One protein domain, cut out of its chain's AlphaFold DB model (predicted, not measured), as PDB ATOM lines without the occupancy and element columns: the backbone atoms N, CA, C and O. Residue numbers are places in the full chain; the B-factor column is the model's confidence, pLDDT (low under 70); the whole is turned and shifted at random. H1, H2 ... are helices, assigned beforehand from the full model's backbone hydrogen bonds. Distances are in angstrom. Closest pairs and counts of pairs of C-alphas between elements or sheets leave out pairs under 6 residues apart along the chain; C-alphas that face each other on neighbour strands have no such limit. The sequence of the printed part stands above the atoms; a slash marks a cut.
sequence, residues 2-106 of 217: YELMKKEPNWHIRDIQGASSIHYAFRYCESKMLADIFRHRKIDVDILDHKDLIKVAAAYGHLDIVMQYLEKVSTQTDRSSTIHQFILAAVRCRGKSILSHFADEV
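AT A GLANCE: This is residues 2 to 106 of the 217 residues of the protein "Hypothetical protein" of Rotaria sordida (UniProt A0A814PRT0). Three pairs of helices follow one another along the longest axis: the loose pair H2 and H3, then the hairpin H4 and H5, then the hairpin H6 and H7. H4 sits nearest the middle, while short H1 lies at the end of the row near H3, and residues 6 to 20 make a wide loop between H1 and H2. The printed part has 105 residues with seven named helices, H1 to H7 in chain order, and no named strand; the class is all helix. It is compact, with a radius of gyration of the C-alphas of 13.7 A, and spans 42 by 28 by 28 A, only just elongated.

HOW THE PARTS SIT: H1, residues 2 to 5, is close to but not clearly touching H3, residues 31 to 41; the closest C-alphas, of Met 5 and Ile 37, are 7.8 A apart. H2, residues 21 to 28, is close to but not clearly touching H3, with C-alphas 25 and 34 closest at 7.1 A; they run opposite ways at a shallow tilt of 20 degrees. The hub is H4, residues 50 to 59, which touches three helices. It touches H2, the same way at a shallow tilt of 16 degrees, closest at C-alphas 26 and 57, 5.7 A. With H5, residues 63 to 73, it forms a helical hairpin, opposite ways at a shallow tilt of 29 degrees, closest at C-alphas 58 and 66, 6.3 A. It touches H6, residues 79 to 93, at a steep tilt of 52 degrees, with C-alphas 59 and 90 closest at 3.5 A. H7, residues 96 to 101, forms a helical hairpin with H6, touching residues 86 to 91 alone, closest at C-alphas 87 and 99, 6.1 A. H5 and H7 only just touch, with 3 pairs of C-alphas within 8 A, the closest being 63 and 98 at 5.5 A. Among the pairs apart are H1 and H7. Every O i to N i+4 pair is within hydrogen-bond range in H2, H3, H4, H5 and H7; H6 has 9 of 11, and H1 is too short for one.

IN THESE COORDINATES: H1 begins at C-alpha 2, (48.801, 150.361, 52.681). H3 measures 15.4 A from first to last C-alpha, H4 13.8 A, H5 15.1 A and H6, the longest, 21.5 A. H4 begins at C-alpha 50, (35.699, 130.061, 49.470), and H7 ends at C-alpha 101, (41.631, 127.131, 69.268).

THE WHOLE: The C-alphas of Lys 7 and Asp 104 are the two farthest apart, at 42.4 A. The printed part has no cut, and the link from H1 to H2 is long, with 15 residues. The mean pLDDT of the printed part is 77.6; residues under 70 include 41 to 51, 74 to 77 and 103 to 106.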
ATOM      1  N   TYR A   2      49.726 149.220  52.490       65.69
ATOM      2  CA  TYR A   2      48.801 150.361  52.681       65.69
ATOM      3  C   TYR A   2      48.691 151.310  51.472       65.69
ATOM      4  O   TYR A   2      47.588 151.651  51.060       65.69
ATOM      5  N   GLU A   3      49.813 151.679  50.846       74.31
ATOM      6  CA  GLU A   3      49.807 152.529  49.640       74.31
ATOM      7  C   GLU A   3      49.150 151.862  48.422       74.31
ATOM      8  O   GLU A   3      48.521 152.532  47.608       74.31
ATOM      9  N   LEU A   4      49.228 150.530  48.315       67.44
ATOM     10  CA  LEU A   4      48.503 149.781  47.286       67.44
ATOM     11  C   LEU A   4      46.999 149.771  47.580       67.44
ATOM     12  O   LEU A   4      46.217 149.906  46.651       67.44
ATOM     13  N   MET A   5      46.580 149.702  48.850       66.31
ATOM     14  CA  MET A   5      45.158 149.726  49.225       66.31
ATOM     15  C   MET A   5      44.448 151.037  48.867       66.31
ATOM     16  O   MET A   5      43.245 151.015  48.600       66.31
ATOM     17  N   LYS A   6      45.172 152.163  48.825       72.12
ATOM     18  CA  LYS A   6      44.633 153.467  48.399       72.12
ATOM     19  C   LYS A   6      44.277 153.510  46.909       72.12
ATOM     20  O   LYS A   6      43.458 154.327  46.516       72.12
ATOM     21  N   LYS A   7      44.866 152.629  46.091       79.75
ATOM     22  CA  LYS A   7      44.739 152.631  44.624       79.75
ATOM     23  C   LYS A   7      43.660 151.692  44.072       79.75
ATOM     24  O   LYS A   7      43.666 151.423  42.881       79.75
ATOM     25  N   GLU A   8      42.777 151.173  44.923       76.12
ATOM     26  CA  GLU A   8      41.695 150.252  44.525       76.12
ATOM     27  C   GLU A   8      42.176 149.054  43.673       76.12
ATOM     28  O   GLU A   8      41.695 148.836  42.562       76.12
ATOM     29  N   PRO A   9      43.162 148.271  44.149       76.31
ATOM     30  CA  PRO A   9      43.744 147.211  43.342       76.31
ATOM     31  C   PRO A   9      42.707 146.113  43.083       76.31
ATOM     32  O   PRO A   9      41.909 145.776  43.958       76.31
ATOM     33  N   ASN A  10      42.742 145.517  41.891       78.94
ATOM     34  CA  ASN A  10      41.893 144.373  41.578       78.94
ATOM     35  C   ASN A  10      42.384 143.131  42.349       78.94
ATOM     36  O   ASN A  10      43.435 142.557  42.048       78.94
ATOM     37  N   TRP A  11      41.608 142.710  43.349       77.88
ATOM     38  CA  TRP A  11      41.931 141.579  44.226       77.88
ATOM     39  C   TRP A  11      41.669 140.203  43.597       77.88
ATOM     40  O   TRP A  11      42.049 139.185  44.179       77.88
ATOM     41  N   HIS A  12      41.044 140.171  42.417       76.19
ATOM     42  CA  HIS A  12      40.640 138.951  41.714       76.19
ATOM     43  C   HIS A  12      41.627 138.514  40.631       76.19
ATOM     44  O   HIS A  12      41.446 137.446  40.053       76.19
ATOM     45  N   ILE A  13      42.672 139.302  40.358       82.38
ATOM     46  CA  ILE A  13      43.740 138.890  39.442       82.38
ATOM     47  C   ILE A  13      44.399 137.640  40.021       82.38
ATOM     48  O   ILE A  13      44.845 137.672  41.167       82.38
ATOM     49  N   ARG A  14      44.429 136.562  39.234       85.62
ATOM     50  CA  ARG A  14      45.031 135.271  39.580       85.62
ATOM     51  C   ARG A  14      46.357 135.091  38.845       85.62
ATOM     52  O   ARG A  14      46.502 135.542  37.710       85.62
ATOM     53  N   ASP A  15      47.305 134.433  39.495       86.25
ATOM     54  CA  ASP A  15      48.535 133.964  38.862       86.25
ATOM     55  C   ASP A  15      48.332 132.630  38.118       86.25
ATOM     56  O   ASP A  15      47.219 132.109  38.013       86.25
ATOM     57  N   ILE A  16      49.428 132.062  37.603       89.75
ATOM     58  CA  ILE A  16      49.418 130.786  36.871       89.75
ATOM     59  C   ILE A  16      49.062 129.580  37.760       89.75
ATOM     60  O   ILE A  16      48.740 128.516  37.237       89.75
ATOM     61  N   GLN A  17      49.121 129.726  39.086       83.81
ATOM     62  CA  GLN A  17      48.693 128.727  40.066       83.81
ATOM     63  C   GLN A  17      47.240 128.948  40.521       83.81
ATOM     64  O   GLN A  17      46.741 128.199  41.360       83.81
ATOM     65  N   GLY A  18      46.553 129.963  39.985       84.12
ATOM     66  CA  GLY A  18      45.186 130.314  40.357       84.12
ATOM     67  C   GLY A  18      45.073 131.111  41.661       84.12
ATOM     68  O   GLY A  18      43.946 131.399  42.081       84.12
ATOM     69  N   ALA A  19      46.196 131.489  42.285       83.94
ATOM     70  CA  ALA A  19      46.219 132.274  43.510       83.94
ATOM     71  C   ALA A  19      46.029 133.757  43.187       83.94
ATOM     72  O   ALA A  19      46.715 134.330  42.342       83.94
ATOM     73  N   SER A  20      45.073 134.385  43.865       86.50
ATOM     74  CA  SER A  20      44.789 135.808  43.683       86.50
ATOM     75  C   SER A  20      45.526 136.706  44.672       86.50
ATOM     76  O   SER A  20      46.030 136.245  45.698       86.50
ATOM     77  N   SER A  21      45.530 138.016  44.417       85.00
ATOM     78  CA  SER A  21      46.116 139.028  45.311       85.00
ATOM     79  C   SER A  21      45.657 138.892  46.771       85.00
ATOM     80  O   SER A  21      46.427 139.165  47.691       85.00
ATOM     81  N   ILE A  22      44.422 138.430  47.008       84.06
ATOM     82  CA  ILE A  22      43.907 138.210  48.365       84.06
ATOM     83  C   ILE A  22      44.518 136.976  49.051       84.06
ATOM     84  O   ILE A  22      44.755 137.017  50.254       84.06
ATOM     85  N   HIS A  23      44.876 135.921  48.307       85.69
ATOM     86  CA  HIS A  23      45.584 134.757  48.857       85.69
ATOM     87  C   HIS A  23      46.950 135.181  49.397       85.69
ATOM     88  O   HIS A  23      47.363 134.784  50.485       85.69
ATOM     89  N   TYR A  24      47.630 136.054  48.654       85.94
ATOM     90  CA  TYR A  24      48.889 136.647  49.082       85.94
ATOM     91  C   TYR A  24      48.722 137.574  50.288       85.94
ATOM     92  O   TYR A  24      49.597 137.602  51.153       85.94
ATOM     93  N   ALA A  25      47.592 138.277  50.401       86.88
ATOM     94  CA  ALA A  25      47.289 139.062  51.591       86.88
ATOM     95  C   ALA A  25      47.195 138.170  52.840       86.88
ATOM     96  O   ALA A  25      47.878 138.448  53.818       86.88
ATOM     97  N   PHE A  26      46.453 137.058  52.788       86.88
ATOM     98  CA  PHE A  26      46.400 136.086  53.893       86.88
ATOM     99  C   PHE A  26      47.753 135.453  54.222       86.88
ATOM    100  O   PHE A  26      47.984 135.013  55.337       86.88
ATOM    101  N   ARG A  27      48.665 135.377  53.257       88.19
ATOM    102  CA  ARG A  27      49.990 134.805  53.495       88.19
ATOM    103  C   ARG A  27      50.939 135.759  54.220       88.19
ATOM    104  O   ARG A  27      51.801 135.303  54.966       88.19
ATOM    105  N   TYR A  28      50.837 137.057  53.941       86.94
ATOM    106  CA  TYR A  28      51.868 138.030  54.313       86.94
ATOM    107  C   TYR A  28      51.371 139.186  55.188       86.94
ATOM    108  O   TYR A  28      52.194 139.961  55.672       86.94
ATOM    109  N   CYS A  29      50.061 139.340  55.381       84.69
ATOM    110  CA  CYS A  29      49.494 140.423  56.182       84.69
ATOM    111  C   CYS A  29      49.110 139.956  57.579       84.69
ATOM    112  O   CYS A  29      48.741 138.809  57.798       84.69
ATOM    113  N   GLU A  30      49.109 140.893  58.518       82.62
ATOM    114  CA  GLU A  30      48.535 140.678  59.840       82.62
ATOM    115  C   GLU A  30      46.997 140.691  59.789       82.62
ATOM    116  O   GLU A  30      46.401 141.413  58.982       82.62
ATOM    117  N   SER A  31      46.344 139.964  60.709       79.81
ATOM    118  CA  SER A  31      44.872 139.909  60.811       79.81
ATOM    119  C   SER A  31      44.223 141.294  60.863       79.81
ATOM    120  O   SER A  31      43.210 141.516  60.208       79.81
ATOM    121  N   LYS A  32      44.826 142.262  61.569       81.69
ATOM    122  CA  LYS A  32      44.285 143.630  61.663       81.69
ATOM    123  C   LYS A  32      44.202 144.313  60.297       81.69
ATOM    124  O   LYS A  32      43.204 144.951  59.980       81.69
ATOM    125  N   MET A  33      45.234 144.140  59.475       82.25
ATOM    126  CA  MET A  33      45.272 144.708  58.135       82.25
ATOM    127  C   MET A  33      44.269 144.014  57.202       82.25
ATOM    128  O   MET A  33      43.614 144.681  56.403       82.25
ATOM    129  N   LEU A  34      44.108 142.694  57.322       82.25
ATOM    130  CA  LEU A  34      43.077 141.959  56.588       82.25
ATOM    131  C   LEU A  34      41.672 142.418  56.988       82.25
ATOM    132  O   LEU A  34      40.852 142.682  56.114       82.25
ATOM    133  N   ALA A  35      41.407 142.597  58.283       77.12
ATOM    134  CA  ALA A  35      40.132 143.110  58.773       77.12
ATOM    135  C   ALA A  35      39.806 144.497  58.190       77.12
ATOM    136  O   ALA A  35      38.670 144.740  57.777       77.12
ATOM    137  N   ASP A  36      40.802 145.382  58.083       77.75
ATOM    138  CA  ASP A  36      40.636 146.685  57.432       77.75
ATOM    139  C   ASP A  36      40.327 146.543  55.933       77.75
ATOM    140  O   ASP A  36      39.443 147.246  55.432       77.75
ATOM    141  N   ILE A  37      40.984 145.611  55.228       77.69
ATOM    142  CA  ILE A  37      40.699 145.296  53.817       77.69
ATOM    143  C   ILE A  37      39.240 144.851  53.648       77.69
ATOM    144  O   ILE A  37      38.521 145.422  52.825       77.69
ATOM    145  N   PHE A  38      38.779 143.884  54.448       74.31
ATOM    146  CA  PHE A  38      37.411 143.364  54.365       74.31
ATOM    147  C   PHE A  38      36.362 144.426  54.719       74.31
ATOM    148  O   PHE A  38      35.350 144.543  54.025       74.31
ATOM    149  N   ARG A  39      36.623 145.259  55.737       73.62
ATOM    150  CA  ARG A  39      35.697 146.313  56.179       73.62
ATOM    151  C   ARG A  39      35.522 147.423  55.141       73.62
ATOM    152  O   ARG A  39      34.397 147.854  54.902       73.62
ATOM    153  N   HIS A  40      36.608 147.900  54.533       71.69
ATOM    154  CA  HIS A  40      36.553 149.074  53.653       71.69
ATOM    155  C   HIS A  40      36.115 148.748  52.227       71.69
ATOM    156  O   HIS A  40      35.583 149.615  51.538       71.69
ATOM    157  N   ARG A  41      36.360 147.523  51.756       67.12
ATOM    158  CA  ARG A  41      36.186 147.186  50.338       67.12
ATOM    159  C   ARG A  41      34.919 146.399  50.032       67.12
ATOM    160  O   ARG A  41      34.693 146.127  48.859       67.12
ATOM    161  N   LYS A  42      34.114 146.036  51.044       64.06
ATOM    162  CA  LYS A  42      32.983 145.100  50.889       64.06
ATOM    163  C   LYS A  42      33.388 143.896  50.027       64.06
ATOM    164  O   LYS A  42      32.631 143.489  49.152       64.06
ATOM    165  N   ILE A  43      34.617 143.390  50.211       64.50
ATOM    166  CA  ILE A  43      35.043 142.181  49.508       64.50
ATOM    167  C   ILE A  43      34.148 141.093  50.050       64.50
ATOM    168  O   ILE A  43      34.300 140.681  51.203       64.50
ATOM    169  N   ASP A  44      33.186 140.697  49.229       60.44
ATOM    170  CA  ASP A  44      32.337 139.595  49.586       60.44
ATOM    171  C   ASP A  44      33.219 138.362  49.551       60.44
ATOM    172  O   ASP A  44      33.784 137.991  48.515       60.44
ATOM    173  N   VAL A  45      33.387 137.761  50.725       57.47
ATOM    174  CA  VAL A  45      34.099 136.491  50.861       57.47
ATOM    175  C   VAL A  45      33.457 135.462  49.915       57.47
ATOM    176  O   VAL A  45      34.155 134.564  49.457       57.47
ATOM    177  N   ASP A  46      32.183 135.694  49.562       55.69
ATOM    178  CA  ASP A  46      31.282 134.943  48.689       55.69
ATOM    179  C   ASP A  46      31.650 134.873  47.200       55.69
ATOM    180  O   ASP A  46      31.151 134.006  46.487       55.69
ATOM    181  N   ILE A  47      32.575 135.708  46.714       55.25
ATOM    182  CA  ILE A  47      32.918 135.775  45.276       55.25
ATOM    183  C   ILE A  47      34.198 134.989  44.924       55.25
ATOM    184  O   ILE A  47      34.484 134.716  43.756       55.25
ATOM    185  N   LEU A  48      35.000 134.610  45.918       52.00
ATOM    186  CA  LEU A  48      36.222 133.825  45.720       52.00
ATOM    187  C   LEU A  48      35.911 132.356  46.008       52.00
ATOM    188  O   LEU A  48      35.026 132.087  46.808       52.00
ATOM    189  N   ASP A  49      36.630 131.407  45.396       62.16
ATOM    190  CA  ASP A  49      36.537 129.979  45.741       62.16
ATOM    191  C   ASP A  49      36.779 129.783  47.249       62.16
ATOM    192  O   ASP A  49      37.907 129.610  47.720       62.16
ATOM    193  N   HIS A  50      35.697 129.866  48.024       64.94
ATOM    194  CA  HIS A  50      35.699 130.061  49.470       64.94
ATOM    195  C   HIS A  50      36.539 129.040  50.207       64.94
ATOM    196  O   HIS A  50      37.218 129.343  51.188       64.94
ATOM    197  N   LYS A  51      36.457 127.803  49.720       66.56
ATOM    198  CA  LYS A  51      37.083 126.660  50.358       66.56
ATOM    199  C   LYS A  51      38.593 126.808  50.365       66.56
ATOM    200  O   LYS A  51      39.207 126.438  51.358       66.56
ATOM    201  N   ASP A  52      39.187 127.369  49.321       80.00
ATOM    202  CA  ASP A  52      40.639 127.484  49.246       80.00
ATOM    203  C   ASP A  52      41.134 128.746  49.946       80.00
ATOM    204  O   ASP A  52      42.103 128.678  50.702       80.00
ATOM    205  N   LEU A  53      40.406 129.860  49.833       84.81
ATOM    206  CA  LEU A  53      40.776 131.091  50.528       84.81
ATOM    207  C   LEU A  53      40.756 130.929  52.054       84.81
ATOM    208  O   LEU A  53      41.703 131.328  52.733       84.81
ATOM    209  N   ILE A  54      39.708 130.312  52.607       87.25
ATOM    210  CA  ILE A  54      39.596 130.125  54.059       87.25
ATOM    211  C   ILE A  54      40.574 129.062  54.560       87.25
ATOM    212  O   ILE A  54      41.111 129.201  55.658       87.25
ATOM    213  N   LYS A  55      40.912 128.052  53.745       86.94
ATOM    214  CA  LYS A  55      42.042 127.166  54.060       86.94
ATOM    215  C   LYS A  55      43.347 127.949  54.146       86.94
ATOM    216  O   LYS A  55      44.117 127.686  55.060       86.94
ATOM    217  N   VAL A  56      43.602 128.922  53.266       89.81
ATOM    218  CA  VAL A  56      44.785 129.793  53.392       89.81
ATOM    219  C   VAL A  56      44.705 130.640  54.667       89.81
ATOM    220  O   VAL A  56      45.684 130.704  55.406       89.81
ATOM    221  N   ALA A  57      43.545 131.214  54.992       89.81
ATOM    222  CA  ALA A  57      43.350 131.940  56.248       89.81
ATOM    223  C   ALA A  57      43.697 131.071  57.471       89.81
ATOM    224  O   ALA A  57      44.454 131.490  58.349       89.81
ATOM    225  N   ALA A  58      43.213 129.828  57.484       89.69
ATOM    226  CA  ALA A  58      43.534 128.856  58.515       89.69
ATOM    227  C   ALA A  58      45.030 128.503  58.521       89.69
ATOM    228  O   ALA A  58      45.661 128.517  59.578       89.69
ATOM    229  N   ALA A  59      45.615 128.270  57.341       88.38
ATOM    230  CA  ALA A  59      47.032 127.972  57.151       88.38
ATOM    231  C   ALA A  59      47.936 128.970  57.882       88.38
ATOM    232  O   ALA A  59      48.845 128.563  58.607       88.38
ATOM    233  N   TYR A  60      47.629 130.259  57.757       89.06
ATOM    234  CA  TYR A  60      48.419 131.344  58.337       89.06
ATOM    235  C   TYR A  60      47.910 131.841  59.698       89.06
ATOM    236  O   TYR A  60      48.473 132.772  60.267       89.06
ATOM    237  N   GLY A  61      46.915 131.175  60.289       88.62
ATOM    238  CA  GLY A  61      46.506 131.436  61.669       88.62
ATOM    239  C   GLY A  61      45.518 132.591  61.852       88.62
ATOM    240  O   GLY A  61      45.385 133.086  62.973       88.62
ATOM    241  N   HIS A  62      44.808 133.004  60.801       90.44
ATOM    242  CA  HIS A  62      43.787 134.058  60.847       90.44
ATOM    243  C   HIS A  62      42.476 133.549  61.461       90.44
ATOM    244  O   HIS A  62      41.464 133.367  60.780       90.44
ATOM    245  N   LEU A  63      42.523 133.270  62.765       89.12
ATOM    246  CA  LEU A  63      41.427 132.680  63.534       89.12
ATOM    247  C   LEU A  63      40.136 133.496  63.448       89.12
ATOM    248  O   LEU A  63      39.070 132.926  63.257       89.12
ATOM    249  N   ASP A  64      40.232 134.817  63.532       87.75
ATOM    250  CA  ASP A  64      39.107 135.747  63.442       87.75
ATOM    251  C   ASP A  64      38.306 135.593  62.141       87.75
ATOM    252  O   ASP A  64      37.074 135.623  62.155       87.75
ATOM    253  N   ILE A  65      38.999 135.381  61.024       85.25
ATOM    254  CA  ILE A  65      38.381 135.201  59.708       85.25
ATOM    255  C   ILE A  65      37.791 133.793  59.576       85.25
ATOM    256  O   ILE A  65      36.683 133.625  59.065       85.25
ATOM    257  N   VAL A  66      38.501 132.781  60.078       88.44
ATOM    258  CA  VAL A  66      38.011 131.397  60.098       88.44
ATOM    259  C   VAL A  66      36.736 131.266  60.938       88.44
ATOM    260  O   VAL A  66      35.798 130.598  60.507       88.44
ATOM    261  N   MET A  67      36.659 131.936  62.091       87.94
ATOM    262  CA  MET A  67      35.468 131.913  62.947       87.94
ATOM    263  C   MET A  67      34.261 132.567  62.273       87.94
ATOM    264  O   MET A  67      33.198 131.953  62.228       87.94
ATOM    265  N   GLN A  68      34.442 133.739  61.652       83.81
ATOM    266  CA  GLN A  68      33.381 134.391  60.870       83.81
ATOM    267  C   GLN A  68      32.855 133.491  59.743       83.81
ATOM    268  O   GLN A  68      31.653 133.441  59.482       83.81
ATOM    269  N   TYR A  69      33.743 132.747  59.078       84.25
ATOM    270  CA  TYR A  69      33.331 131.778  58.067       84.25
ATOM    271  C   TYR A  69      32.542 130.607  58.672       84.25
ATOM    272  O   TYR A  69      31.492 130.238  58.145       84.25
ATOM    273  N   LEU A  70      33.010 130.032  59.784       83.56
ATOM    274  CA  LEU A  70      32.330 128.918  60.453       83.56
ATOM    275  C   LEU A  70      30.938 129.296  60.965       83.56
ATOM    276  O   LEU A  70      30.043 128.452  60.941       83.56
ATOM    277  N   GLU A  71      30.737 130.539  61.406       84.56
ATOM    278  CA  GLU A  71      29.417 131.057  61.783       84.56
ATOM    279  C   GLU A  71      28.449 131.025  60.596       84.56
ATOM    280  O   GLU A  71      27.357 130.469  60.719       84.56
ATOM    281  N   LYS A  72      28.873 131.516  59.423       78.12
ATOM    282  CA  LYS A  72      28.053 131.510  58.199       78.12
ATOM    283  C   LYS A  72      27.748 130.096  57.690       78.12
ATOM    284  O   LYS A  72      26.619 129.795  57.309       78.12
ATOM    285  N   VAL A  73      28.757 129.225  57.683       72.75
ATOM    286  CA  VAL A  73      28.701 127.902  57.034       72.75
ATOM    287  C   VAL A  73      28.107 126.806  57.928       72.75
ATOM    288  O   VAL A  73      27.722 125.744  57.431       72.75
ATOM    289  N   SER A  74      27.930 127.090  59.224       61.91
ATOM    290  CA  SER A  74      27.260 126.212  60.199       61.91
ATOM    291  C   SER A  74      25.864 125.728  59.776       61.91
ATOM    292  O   SER A  74      25.377 124.735  60.305       61.91
ATOM    293  N   THR A  75      25.241 126.384  58.796       61.75
ATOM    294  CA  THR A  75      23.896 126.070  58.302       61.75
ATOM    295  C   THR A  75      23.856 125.051  57.155       61.75
ATOM    296  O   THR A  75      22.772 124.560  56.853       61.75
ATOM    297  N   GLN A  76      24.989 124.707  56.510       56.62
ATOM    298  CA  GLN A  76      24.975 123.908  55.264       56.62
ATOM    299  C   GLN A  76      26.007 122.767  55.138       56.62
ATOM    300  O   GLN A  76      25.920 121.991  54.188       56.62
ATOM    301  N   THR A  77      26.974 122.607  56.050       59.44
ATOM    302  CA  THR A  77      27.991 121.527  55.955       59.44
ATOM    303  C   THR A  77      28.321 120.891  57.301       59.44
ATOM    304  O   THR A  77      28.063 121.473  58.352       59.44
ATOM    305  N   ASP A  78      28.936 119.701  57.263       76.62
ATOM    306  CA  ASP A  78      29.554 119.080  58.435       76.62
ATOM    307  C   ASP A  78      30.687 119.979  58.962       76.62
ATOM    308  O   ASP A  78      31.816 120.004  58.453       76.62
ATOM    309  N   ARG A  79      30.348 120.767  59.986       80.19
ATOM    310  CA  ARG A  79      31.253 121.669  60.702       80.19
ATOM    311  C   ARG A  79      32.523 120.941  61.147       80.19
ATOM    312  O   ARG A  79      33.600 121.524  61.052       80.19
ATOM    313  N   SER A  80      32.413 119.678  61.566       76.44
ATOM    314  CA  SER A  80      33.549 118.872  62.024       76.44
ATOM    315  C   SER A  80      34.563 118.645  60.901       76.44
ATOM    316  O   SER A  80      35.747 118.952  61.055       76.44
ATOM    317  N   SER A  81      34.092 118.215  59.726       76.38
ATOM    318  CA  SER A  81      34.926 118.049  58.528       76.38
ATOM    319  C   SER A  81      35.604 119.358  58.102       76.38
ATOM    320  O   SER A  81      36.791 119.384  57.768       76.38
ATOM    321  N   THR A  82      34.886 120.479  58.187       81.94
ATOM    322  CA  THR A  82      35.432 121.802  57.849       81.94
ATOM    323  C   THR A  82      36.534 122.231  58.821       81.94
ATOM    324  O   THR A  82      37.618 122.636  58.398       81.94
ATOM    325  N   ILE A  83      36.298 122.083  60.126       82.06
ATOM    326  CA  ILE A  83      37.293 122.373  61.167       82.06
ATOM    327  C   ILE A  83      38.518 121.474  61.004       82.06
ATOM    328  O   ILE A  83      39.651 121.953  61.092       82.06
ATOM    329  N   HIS A  84      38.312 120.197  60.680       77.62
ATOM    330  CA  HIS A  84      39.398 119.276  60.379       77.62
ATOM    331  C   HIS A  84      40.260 119.775  59.207       77.62
ATOM    332  O   HIS A  84      41.485 119.825  59.324       77.62
ATOM    333  N   GLN A  85      39.649 120.239  58.111       79.56
ATOM    334  CA  GLN A  85      40.387 120.826  56.983       79.56
ATOM    335  C   GLN A  85      41.162 122.093  57.368       79.56
ATOM    336  O   GLN A  85      42.276 122.298  56.886       79.56
ATOM    337  N   PHE A  86      40.608 122.937  58.239       85.81
ATOM    338  CA  PHE A  86      41.287 124.149  58.707       85.81
ATOM    339  C   PHE A  86      42.474 123.847  59.590       85.81
ATOM    340  O   PHE A  86      43.519 124.478  59.434       85.81
ATOM    341  N   ILE A  87      42.349 122.844  60.452       76.69
ATOM    342  CA  ILE A  87      43.490 122.321  61.183       76.69
ATOM    343  C   ILE A  87      44.521 121.845  60.169       76.69
ATOM    344  O   ILE A  87      45.591 122.437  60.122       76.69
ATOM    345  N   LEU A  88      44.193 120.909  59.269       73.25
ATOM    346  CA  LEU A  88      45.136 120.405  58.256       73.25
ATOM    347  C   LEU A  88      45.814 121.509  57.427       73.25
ATOM    348  O   LEU A  88      46.961 121.342  57.009       73.25
ATOM    349  N   ALA A  89      45.145 122.637  57.193       79.88
ATOM    350  CA  ALA A  89      45.756 123.796  56.564       79.88
ATOM    351  C   ALA A  89      46.706 124.546  57.521       79.88
ATOM    352  O   ALA A  89      47.872 124.744  57.170       79.88
ATOM    353  N   ALA A  90      46.254 124.914  58.729       80.69
ATOM    354  CA  ALA A  90      47.023 125.612  59.780       80.69
ATOM    355  C   ALA A  90      48.343 124.925  60.105       80.69
ATOM    356  O   ALA A  90      49.403 125.536  60.206       80.69
ATOM    357  N   VAL A  91      48.277 123.613  60.185       68.25
ATOM    358  CA  VAL A  91      49.399 122.691  60.235       68.25
ATOM    359  C   VAL A  91      50.513 123.031  59.241       68.25
ATOM    360  O   VAL A  91      51.676 123.137  59.633       68.25
ATOM    361  N   ARG A  92      50.172 123.190  57.953       69.44
ATOM    362  CA  ARG A  92      51.152 123.238  56.853       69.44
ATOM    363  C   ARG A  92      51.943 124.536  56.882       69.44
ATOM    364  O   ARG A  92      53.084 124.567  56.431       69.44
ATOM    365  N   CYS A  93      51.336 125.589  57.421       75.56
ATOM    366  CA  CYS A  93      51.878 126.942  57.401       75.56
ATOM    367  C   CYS A  93      52.041 127.552  58.804       75.56
ATOM    368  O   CYS A  93      52.291 128.748  58.919       75.56
ATOM    369  N   ARG A  94      52.008 126.727  59.864       75.06
ATOM    370  CA  ARG A  94      52.236 127.126  61.268       75.06
ATOM    371  C   ARG A  94      51.195 128.114  61.823       75.06
ATOM    372  O   ARG A  94      51.537 128.966  62.643       75.06
ATOM    373  N   GLY A  95      49.928 127.970  61.444       79.50
ATOM    374  CA  GLY A  95      48.784 128.724  61.967       79.50
ATOM    375  C   GLY A  95      48.466 128.414  63.436       79.50
ATOM    376  O   GLY A  95      47.429 127.826  63.743       79.50
ATOM    377  N   LYS A  96      49.356 128.807  64.358       76.88
ATOM    378  CA  LYS A  96      49.302 128.475  65.797       76.88
ATOM    379  C   LYS A  96      47.946 128.780  66.438       76.88
ATOM    380  O   LYS A  96      47.442 127.934  67.165       76.88
ATOM    381  N   SER A  97      47.347 129.930  66.126       84.06
ATOM    382  CA  SER A  97      46.059 130.362  66.688       84.06
ATOM    383  C   SER A  97      44.919 129.388  66.375       84.06
ATOM    384  O   SER A  97      44.111 129.084  67.247       84.06
ATOM    385  N   ILE A  98      44.882 128.850  65.150       84.88
ATOM    386  CA  ILE A  98      43.886 127.855  64.720       84.88
ATOM    387  C   ILE A  98      44.109 126.546  65.469       84.88
ATOM    388  O   ILE A  98      43.168 125.990  66.031       84.88
ATOM    389  N   LEU A  99      45.363 126.085  65.526       75.69
ATOM    390  CA  LEU A  99      45.723 124.846  66.215       75.69
ATOM    391  C   LEU A  99      45.378 124.907  67.704       75.69
ATOM    392  O   LEU A  99      44.824 123.944  68.226       75.69
ATOM    393  N   SER A 100      45.656 126.033  68.369       76.69
ATOM    394  CA  SER A 100      45.320 126.229  69.781       76.69
ATOM    395  C   SER A 100      43.819 126.320  70.028       76.69
ATOM    396  O   SER A 100      43.357 125.862  71.068       76.69
ATOM    397  N   HIS A 101      43.064 126.909  69.096       82.94
ATOM    398  CA  HIS A 101      41.631 127.131  69.268       82.94
ATOM    399  C   HIS A 101      40.829 125.849  69.047       82.94
ATOM    400  O   HIS A 101      40.080 125.431  69.921       82.94
ATOM    401  N   PHE A 102      41.062 125.157  67.930       77.38
ATOM    402  CA  PHE A 102      40.375 123.898  67.621       77.38
ATOM    403  C   PHE A 102      41.079 122.668  68.205       77.38
ATOM    404  O   PHE A 102      40.780 121.530  67.832       77.38
ATOM    405  N   ALA A 103      42.008 122.898  69.137       67.25
ATOM    406  CA  ALA A 103      42.772 121.875  69.835       67.25
ATOM    407  C   ALA A 103      41.894 120.825  70.500       67.25
ATOM    408  O   ALA A 103      42.363 119.712  70.674       67.25
ATOM    409  N   ASP A 104      40.670 121.181  70.890       67.44
ATOM    410  CA  ASP A 104      39.756 120.309  71.622       67.44
ATOM    411  C   ASP A 104      38.634 119.755  70.721       67.44
ATOM    412  O   ASP A 104      38.099 118.698  71.025       67.44
ATOM    413  N   GLU A 105      38.363 120.356  69.554       69.00
ATOM    414  CA  GLU A 105      37.211 120.002  68.700       69.00
ATOM    415  C   GLU A 105      37.420 118.767  67.807       69.00
ATOM    416  O   GLU A 105      36.463 118.075  67.466       69.00
ATOM    417  N   VAL A 106      38.659 118.421  67.440       57.91
ATOM    418  CA  VAL A 106      38.915 117.170  66.691       57.91
ATOM    419  C   VAL A 106      38.909 115.973  67.640       57.91
ATOM    420  O   VAL A 106      39.965 115.524  68.057       57.91
TER     421      VAL A 106